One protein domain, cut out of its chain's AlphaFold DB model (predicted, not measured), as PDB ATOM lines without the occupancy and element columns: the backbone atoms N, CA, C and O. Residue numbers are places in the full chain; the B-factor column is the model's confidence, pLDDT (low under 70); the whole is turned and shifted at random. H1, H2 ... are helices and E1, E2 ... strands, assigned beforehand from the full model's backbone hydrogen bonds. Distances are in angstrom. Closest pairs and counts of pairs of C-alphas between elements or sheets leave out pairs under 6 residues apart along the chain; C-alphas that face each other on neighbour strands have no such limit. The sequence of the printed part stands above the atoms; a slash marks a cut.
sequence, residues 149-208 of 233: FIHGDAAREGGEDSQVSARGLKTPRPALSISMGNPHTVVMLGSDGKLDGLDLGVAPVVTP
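Overview. This is residues 149 to 208 of the 233 residues of a protein of Rothia aeria (UniProt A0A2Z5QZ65). A small, strongly twisted sheet of four strands is curled like part of a barrel, with the short helix H1 grazing it at one end of the longest axis and a long loop, residues 187 to 204, reaching to the other end. This loop leads from edge strand E3 to the opposite edge strand E4. The printed part has 60 residues, with H1, E1, E2, E3 and E4 along the chain; the sheet's order is E3 E2 E1 E4, all antiparallel. The class is mixed, helices and strands, with under half of the residues in named elements. The whole is compact, with a radius of gyration of the C-alphas of 12.0 A and spans of 33 by 22 by 18 A.

Along the chain. H1, residues 152 to 158, begins at C-alpha 152 (254.886, 322.142, 196.585) and is 10.4 A long. E1, residues 162 to 165, measures 10.1 A. E2, residues 173 to 179, is the longest strand, 19.2 A. E3 is residues 183 to 186, 10.0 A. E4, residues 205 to 207, 6.7 A, ends at C-alpha 207 (267.031, 311.084, 195.673).

Arrangement. E1, E2 and E3 form a meander, each strand the antiparallel neighbour of the one before; with E4 antiparallel beside E1 they make a Greek key. The hairpin E1 and E2 has N 164 and O 173 within hydrogen-bond range, 2.8 A. Pairing is staggered: E2 pairs with E1 over residues 173 to 175 and with E3 over 176 to 179. In the hairpin E2 and E3, N 184 and O 178 are 2.8 A apart; between E1 and E4, N 163 and O 207 are 2.7 A apart. H1 is on the sheet but only grazes it; its closest C-alphas to E2 are those of Ala 155 and Leu 176, 6.7 A. In H1 every O i to N i+4 pair is within hydrogen-bond range.

Size, cuts and confidence. The two C-alphas farthest apart, those of Asp 153 and Gly 197, are 33.1 A apart. The printed part has no cut, and the link from E3 to E4 is long, 18 residues. Mean pLDDT of the printed part is 77.8; residue 154, residues 181 to 182 and residues 190 to 197 are under 70.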
ATOM      1  N   PHE A 149     253.837 320.135 201.460       83.62
ATOM      2  CA  PHE A 149     254.761 319.456 200.553       83.62
ATOM      3  C   PHE A 149     256.069 320.237 200.471       83.62
ATOM      4  O   PHE A 149     256.055 321.440 200.208       83.62
ATOM      5  N   ILE A 150     257.208 319.560 200.636       82.12
ATOM      6  CA  ILE A 150     258.529 320.200 200.530       82.12
ATOM      7  C   ILE A 150     258.762 320.719 199.105       82.12
ATOM      8  O   ILE A 150     259.372 321.770 198.918       82.12
ATOM      9  N   HIS A 151     258.225 320.012 198.109       80.75
ATOM     10  CA  HIS A 151     258.315 320.370 196.694       80.75
ATOM     11  C   HIS A 151     256.993 320.917 196.114       80.75
ATOM     12  O   HIS A 151     256.826 320.963 194.898       80.75
ATOM     13  N   GLY A 152     256.081 321.385 196.977       80.06
ATOM     14  CA  GLY A 152     254.886 322.142 196.585       80.06
ATOM     15  C   GLY A 152     253.930 321.394 195.650       80.06
ATOM     16  O   GLY A 152     253.698 320.194 195.804       80.06
ATOM     17  N   ASP A 153     253.367 322.125 194.686       72.88
ATOM     18  CA  ASP A 153     252.307 321.633 193.794       72.88
ATOM     19  C   ASP A 153     252.757 320.465 192.906       72.88
ATOM     20  O   ASP A 153     251.971 319.561 192.648       72.88
ATOM     21  N   ALA A 154     254.041 320.400 192.538       67.88
ATOM     22  CA  ALA A 154     254.579 319.293 191.746       67.88
ATOM     23  C   ALA A 154     254.455 317.940 192.472       67.88
ATOM     24  O   ALA A 154     254.095 316.936 191.860       67.88
ATOM     25  N   ALA A 155     254.686 317.922 193.790       72.38
ATOM     26  CA  ALA A 155     254.507 316.732 194.623       72.38
ATOM     27  C   ALA A 155     253.021 316.360 194.772       72.38
ATOM     28  O   ALA A 155     252.661 315.183 194.806       72.38
ATOM     29  N   ARG A 156     252.146 317.373 194.836       73.25
ATOM     30  CA  ARG A 156     250.693 317.201 194.948       73.25
ATOM     31  C   ARG A 156     250.080 316.624 193.673       73.25
ATOM     32  O   ARG A 156     249.204 315.770 193.765       73.25
ATOM     33  N   GLU A 157     250.522 317.091 192.511       77.19
ATOM     34  CA  GLU A 157     250.023 316.655 191.203       77.19
ATOM     35  C   GLU A 157     250.629 315.317 190.768       77.19
ATOM     36  O   GLU A 157     249.923 314.473 190.218       77.19
ATOM     37  N   GLY A 158     251.922 315.104 191.035       73.38
ATOM     38  CA  GLY A 158     252.640 313.888 190.647       73.38
ATOM     39  C   GLY A 158     252.449 312.702 191.594       73.38
ATOM     40  O   GLY A 158     252.711 311.570 191.201       73.38
ATOM     41  N   GLY A 159     252.017 312.937 192.839       76.94
ATOM     42  CA  GLY A 159     251.920 311.903 193.878       76.94
ATOM     43  C   GLY A 159     253.274 311.404 194.406       76.94
ATOM     44  O   GLY A 159     253.309 310.563 195.304       76.94
ATOM     45  N   GLU A 160     254.381 311.935 193.882       82.81
ATOM     46  CA  GLU A 160     255.762 311.640 194.256       82.81
ATOM     47  C   GLU A 160     256.670 312.838 193.932       82.81
ATOM     48  O   GLU A 160     256.414 313.599 193.000       82.81
ATOM     49  N   ASP A 161     257.744 313.014 194.701       83.88
ATOM     50  CA  ASP A 161     258.772 314.044 194.478       83.88
ATOM     51  C   ASP A 161     260.206 313.538 194.685       83.88
ATOM     52  O   ASP A 161     261.183 314.256 194.452       83.88
ATOM     53  N   SER A 162     260.341 312.296 195.140       86.62
ATOM     54  CA  SER A 162     261.610 311.680 195.476       86.62
ATOM     55  C   SER A 162     261.556 310.170 195.274       86.62
ATOM     56  O   SER A 162     260.497 309.560 195.143       86.62
ATOM     57  N   GLN A 163     262.730 309.550 195.239       88.38
ATOM     58  CA  GLN A 163     262.915 308.111 195.203       88.38
ATOM     59  C   GLN A 163     263.732 307.658 196.406       88.38
ATOM     60  O   GLN A 163     264.778 308.228 196.720       88.38
ATOM     61  N   VAL A 164     263.272 306.597 197.058       87.12
ATOM     62  CA  VAL A 164     263.922 305.996 198.220       87.12
ATOM     63  C   VAL A 164     264.479 304.633 197.844       87.12
ATOM     64  O   VAL A 164     263.761 303.755 197.365       87.12
ATOM     65  N   SER A 165     265.770 304.450 198.100       87.38
ATOM     66  CA  SER A 165     266.453 303.160 198.041       87.38
ATOM     67  C   SER A 165     266.859 302.749 199.448       87.38
ATOM     68  O   SER A 165     267.461 303.532 200.175       87.38
ATOM     69  N   ALA A 166     266.556 301.518 199.836       84.88
ATOM     70  CA  ALA A 166     266.869 300.988 201.158       84.88
ATOM     71  C   ALA A 166     267.396 299.562 201.024       84.88
ATOM     72  O   ALA A 166     267.047 298.850 200.077       84.88
ATOM     73  N   ARG A 167     268.219 299.116 201.974       82.19
ATOM     74  CA  ARG A 167     268.695 297.733 201.974       82.19
ATOM     75  C   ARG A 167     267.510 296.798 202.230       82.19
ATOM     76  O   ARG A 167     266.798 296.959 203.212       82.19
ATOM     77  N   GLY A 168     267.291 295.854 201.318       79.25
ATOM     78  CA  GLY A 168     266.104 294.990 201.314       79.25
ATOM     79  C   GLY A 168     265.050 295.378 200.274       79.25
ATOM     80  O   GLY A 168     264.236 294.540 199.887       79.25
ATOM     81  N   LEU A 169     265.103 296.599 199.723       77.75
ATOM     82  CA  LEU A 169     264.314 296.968 198.546       77.75
ATOM     83  C   LEU A 169     265.042 296.546 197.269       77.75
ATOM     84  O   LEU A 169     266.159 296.977 197.000       77.75
ATOM     85  N   LYS A 170     264.375 295.735 196.440       78.25
ATOM     86  CA  LYS A 170     264.903 295.320 195.127       78.25
ATOM     87  C   LYS A 170     265.019 296.476 194.131       78.25
ATOM     88  O   LYS A 170     265.889 296.452 193.271       78.25
ATOM     89  N   THR A 171     264.124 297.457 194.221       82.06
ATOM     90  CA  THR A 171     264.079 298.624 193.333       82.06
ATOM     91  C   THR A 171     263.782 299.881 194.146       82.06
ATOM     92  O   THR A 171     263.022 299.780 195.120       82.06
ATOM     93  N   PRO A 172     264.305 301.054 193.737       86.38
ATOM     94  CA  PRO A 172     263.907 302.332 194.313       86.38
ATOM     95  C   PRO A 172     262.386 302.495 194.283       86.38
ATOM     96  O   PRO A 172     261.712 302.000 193.372       86.38
ATOM     97  N   ARG A 173     261.842 303.157 195.300       85.94
ATOM     98  CA  ARG A 173     260.408 303.413 195.422       85.94
ATOM     99  C   ARG A 173     260.124 304.901 195.330       85.94
ATOM    100  O   ARG A 173     260.863 305.666 195.947       85.94
ATOM    101  N   PRO A 174     259.066 305.298 194.612       87.50
ATOM    102  CA  PRO A 174     258.614 306.672 194.657       87.50
ATOM    103  C   PRO A 174     258.168 307.034 196.069       87.50
ATOM    104  O   PRO A 174     257.696 306.188 196.838       87.50
ATOM    105  N   ALA A 175     258.378 308.292 196.410       87.81
ATOM    106  CA  ALA A 175     258.153 308.814 197.733       87.81
ATOM    107  C   ALA A 175     257.739 310.278 197.676       87.81
ATOM    108  O   ALA A 175     257.998 310.988 196.702       87.81
ATOM    109  N   LEU A 176     257.104 310.709 198.753       88.81
ATOM    110  CA  LEU A 176     256.549 312.037 198.906       88.81
ATOM    111  C   LEU A 176     257.215 312.730 200.087       88.81
ATOM    112  O   LEU A 176     257.252 312.189 201.195       88.81
ATOM    113  N   SER A 177     257.744 313.922 199.862       87.12
ATOM    114  CA  SER A 177     258.453 314.685 200.875       87.12
ATOM    115  C   SER A 177     257.511 315.707 201.496       87.12
ATOM    116  O   SER A 177     257.070 316.664 200.856       87.12
ATOM    117  N   ILE A 178     257.206 315.517 202.776       84.00
ATOM    118  CA  ILE A 178     256.314 316.388 203.545       84.00
ATOM    119  C   ILE A 178     257.067 317.025 204.710       84.00
ATOM    120  O   ILE A 178     258.014 316.454 205.253       84.00
ATOM    121  N   SER A 179     256.645 318.217 205.112       79.62
ATOM    122  CA  SER A 179     257.128 318.894 206.309       79.62
ATOM    123  C   SER A 179     256.011 318.995 207.338       79.62
ATOM    124  O   SER A 179     254.913 319.449 207.020       79.62
ATOM    125  N   MET A 180     256.327 318.619 208.576       74.06
ATOM    126  CA  MET A 180     255.503 318.845 209.775       74.06
ATOM    127  C   MET A 180     256.194 319.836 210.735       74.06
ATOM    128  O   MET A 180     256.035 319.758 211.950       74.06
ATOM    129  N   GLY A 181     257.069 320.695 210.200       65.38
ATOM    130  CA  GLY A 181     258.077 321.451 210.960       65.38
ATOM    131  C   GLY A 181     259.478 320.827 210.884       65.38
ATOM    132  O   GLY A 181     260.475 321.531 210.993       65.38
ATOM    133  N   ASN A 182     259.559 319.529 210.589       63.28
ATOM    134  CA  ASN A 182     260.773 318.801 210.217       63.28
ATOM    135  C   ASN A 182     260.499 317.884 209.001       63.28
ATOM    136  O   ASN A 182     259.348 317.495 208.753       63.28
ATOM    137  N   PRO A 183     261.531 317.546 208.204       74.56
ATOM    138  CA  PRO A 183     261.322 316.907 206.913       74.56
ATOM    139  C   PRO A 183     261.097 315.394 207.040       74.56
ATOM    140  O   PRO A 183     261.948 314.662 207.549       74.56
ATOM    141  N   HIS A 184     260.018 314.894 206.451       79.94
ATOM    142  CA  HIS A 184     259.684 313.476 206.342       79.94
ATOM    143  C   HIS A 184     259.615 313.058 204.869       79.94
ATOM    144  O   HIS A 184     259.241 313.851 204.013       79.94
ATOM    145  N   THR A 185     259.980 311.809 204.575       85.81
ATOM    146  CA  THR A 185     259.795 311.213 203.242       85.81
ATOM    147  C   THR A 185     258.952 309.964 203.419       85.81
ATOM    148  O   THR A 185     259.339 309.063 204.162       85.81
ATOM    149  N   VAL A 186     257.798 309.939 202.765       86.56
ATOM    150  CA  VAL A 186     256.780 308.898 202.887       86.56
ATOM    151  C   VAL A 186     256.823 308.031 201.640       86.56
ATOM    152  O   VAL A 186     256.650 308.526 200.532       86.56
ATOM    153  N   VAL A 187     257.054 306.733 201.819       84.25
ATOM    154  CA  VAL A 187     257.019 305.744 200.737       84.25
ATOM    155  C   VAL A 187     255.720 304.962 200.857       84.25
ATOM    156  O   VAL A 187     255.522 304.250 201.839       84.25
ATOM    157  N   MET A 188     254.848 305.065 199.854       74.75
ATOM    158  CA  MET A 188     253.629 304.257 199.807       74.75
ATOM    159  C   MET A 188     253.962 302.840 199.342       74.75
ATOM    160  O   MET A 188     254.627 302.632 198.323       74.75
ATOM    161  N   LEU A 189     253.488 301.840 200.082       71.12
ATOM    162  CA  LEU A 189     253.718 300.435 199.767       71.12
ATOM    163  C   LEU A 189     252.400 299.776 199.381       71.12
ATOM    164  O   LEU A 189     251.422 299.842 200.109       71.12
ATOM    165  N   GLY A 190     252.377 299.136 198.211       66.00
ATOM    166  CA  GLY A 190     251.146 298.560 197.656       66.00
ATOM    167  C   GLY A 190     250.672 297.243 198.290       66.00
ATOM    168  O   GLY A 190     249.698 296.689 197.802       66.00
ATOM    169  N   SER A 191     251.384 296.690 199.282       65.56
ATOM    170  CA  SER A 191     251.009 295.456 199.999       65.56
ATOM    171  C   SER A 191     251.932 295.210 201.201       65.56
ATOM    172  O   SER A 191     253.151 295.355 201.051       65.56
ATOM    173  N   ASP A 192     251.380 294.732 202.317       56.91
ATOM    174  CA  ASP A 192     252.052 294.598 203.625       56.91
ATOM    175  C   ASP A 192     253.322 293.716 203.619       56.91
ATOM    176  O   ASP A 192     254.269 293.989 204.347       56.91
ATOM    177  N   GLY A 193     253.434 292.737 202.712       54.16
ATOM    178  CA  GLY A 193     254.586 291.815 202.639       54.16
ATOM    179  C   GLY A 193     255.870 292.354 201.983       54.16
ATOM    180  O   GLY A 193     256.768 291.577 201.661       54.16
ATOM    181  N   LYS A 194     255.975 293.660 201.693       58.31
ATOM    182  CA  LYS A 194     257.175 294.262 201.059       58.31
ATOM    183  C   LYS A 194     258.156 294.888 202.056       58.31
ATOM    184  O   LYS A 194     259.181 295.414 201.622       58.31
ATOM    185  N   LEU A 195     257.844 294.834 203.351       63.38
ATOM    186  CA  LEU A 195     258.640 295.430 204.428       63.38
ATOM    187  C   LEU A 195     259.486 294.425 205.210       63.38
ATOM    188  O   LEU A 195     260.517 294.823 205.738       63.38
ATOM    189  N   ASP A 196     259.109 293.145 205.249       65.25
ATOM    190  CA  ASP A 196     259.732 292.149 206.141       65.25
ATOM    191  C   ASP A 196     261.235 291.932 205.889       65.25
ATOM    192  O   ASP A 196     261.963 291.481 206.767       65.25
ATOM    193  N   GLY A 197     261.717 292.264 204.686       68.81
ATOM    194  CA  GLY A 197     263.133 292.179 204.315       68.81
ATOM    195  C   GLY A 197     263.916 293.486 204.453       68.81
ATOM    196  O   GLY A 197     265.069 293.533 204.022       68.81
ATOM    197  N   LEU A 198     263.300 294.558 204.959       74.25
ATOM    198  CA  LEU A 198     263.902 295.886 205.026       74.25
ATOM    199  C   LEU A 198     264.833 296.001 206.241       74.25
ATOM    200  O   LEU A 198     264.398 295.901 207.385       74.25
ATOM    201  N   ASP A 199     266.114 296.264 205.996       76.31
ATOM    202  CA  ASP A 199     267.078 296.556 207.058       76.31
ATOM    203  C   ASP A 199     266.971 298.035 207.447       76.31
ATOM    204  O   ASP A 199     267.593 298.907 206.838       76.31
ATOM    205  N   LEU A 200     266.149 298.308 208.462       76.56
ATOM    206  CA  LEU A 200     265.971 299.640 209.045       76.56
ATOM    207  C   LEU A 200     267.138 300.066 209.954       76.56
ATOM    208  O   LEU A 200     267.160 301.207 210.416       76.56
ATOM    209  N   GLY A 201     268.114 299.184 210.202       74.88
ATOM    210  CA  GLY A 201     269.348 299.516 210.914       74.88
ATOM    211  C   GLY A 201     270.322 300.347 210.073       74.88
ATOM    212  O   GLY A 201     271.265 300.926 210.612       74.88
ATOM    213  N   VAL A 202     270.090 300.444 208.760       75.62
ATOM    214  CA  VAL A 202     270.869 301.279 207.840       75.62
ATOM    215  C   VAL A 202     269.988 302.361 207.235       75.62
ATOM    216  O   VAL A 202     268.915 302.090 206.699       75.62
ATOM    217  N   ALA A 203     270.472 303.605 207.274       78.19
ATOM    218  CA  ALA A 203     269.757 304.732 206.695       78.19
ATOM    219  C   ALA A 203     269.543 304.534 205.176       78.19
ATOM    220  O   ALA A 203     270.505 304.261 204.450       78.19
ATOM    221  N   PRO A 204     268.310 304.694 204.669       84.31
ATOM    222  CA  PRO A 204     268.030 304.639 203.247       84.31
ATOM    223  C   PRO A 204     268.517 305.903 202.528       84.31
ATOM    224  O   PRO A 204     268.638 306.987 203.106       84.31
ATOM    225  N   VAL A 205     268.759 305.762 201.230       88.31
ATOM    226  CA  VAL A 205     269.169 306.842 200.333       88.31
ATOM    227  C   VAL A 205     267.926 307.467 199.707       88.31
ATOM    228  O   VAL A 205     267.116 306.764 199.108       88.31
ATOM    229  N   VAL A 206     267.797 308.791 199.815       86.06
ATOM    230  CA  VAL A 206     266.711 309.575 199.204       86.06
ATOM    231  C   VAL A 206     267.277 310.409 198.056       86.06
ATOM    232  O   VAL A 206     268.279 311.099 198.241       86.06
ATOM    233  N   THR A 207     266.648 310.338 196.882       83.75
ATOM    234  CA  THR A 207     267.031 311.084 195.673       83.75
ATOM    235  C   THR A 207     265.844 311.909 195.165       83.75
ATOM    236  O   THR A 207     264.793 311.320 194.943       83.75
ATOM    237  N   PRO A 208     265.976 313.226 194.934       80.62
ATOM    238  CA  PRO A 208     267.169 314.039 195.168       80.62
ATOM    239  C   PRO A 208     267.558 314.088 196.655       80.62
ATOM    240  O   PRO A 208     266.722 313.914 197.541       80.62
TER     241      PRO A 208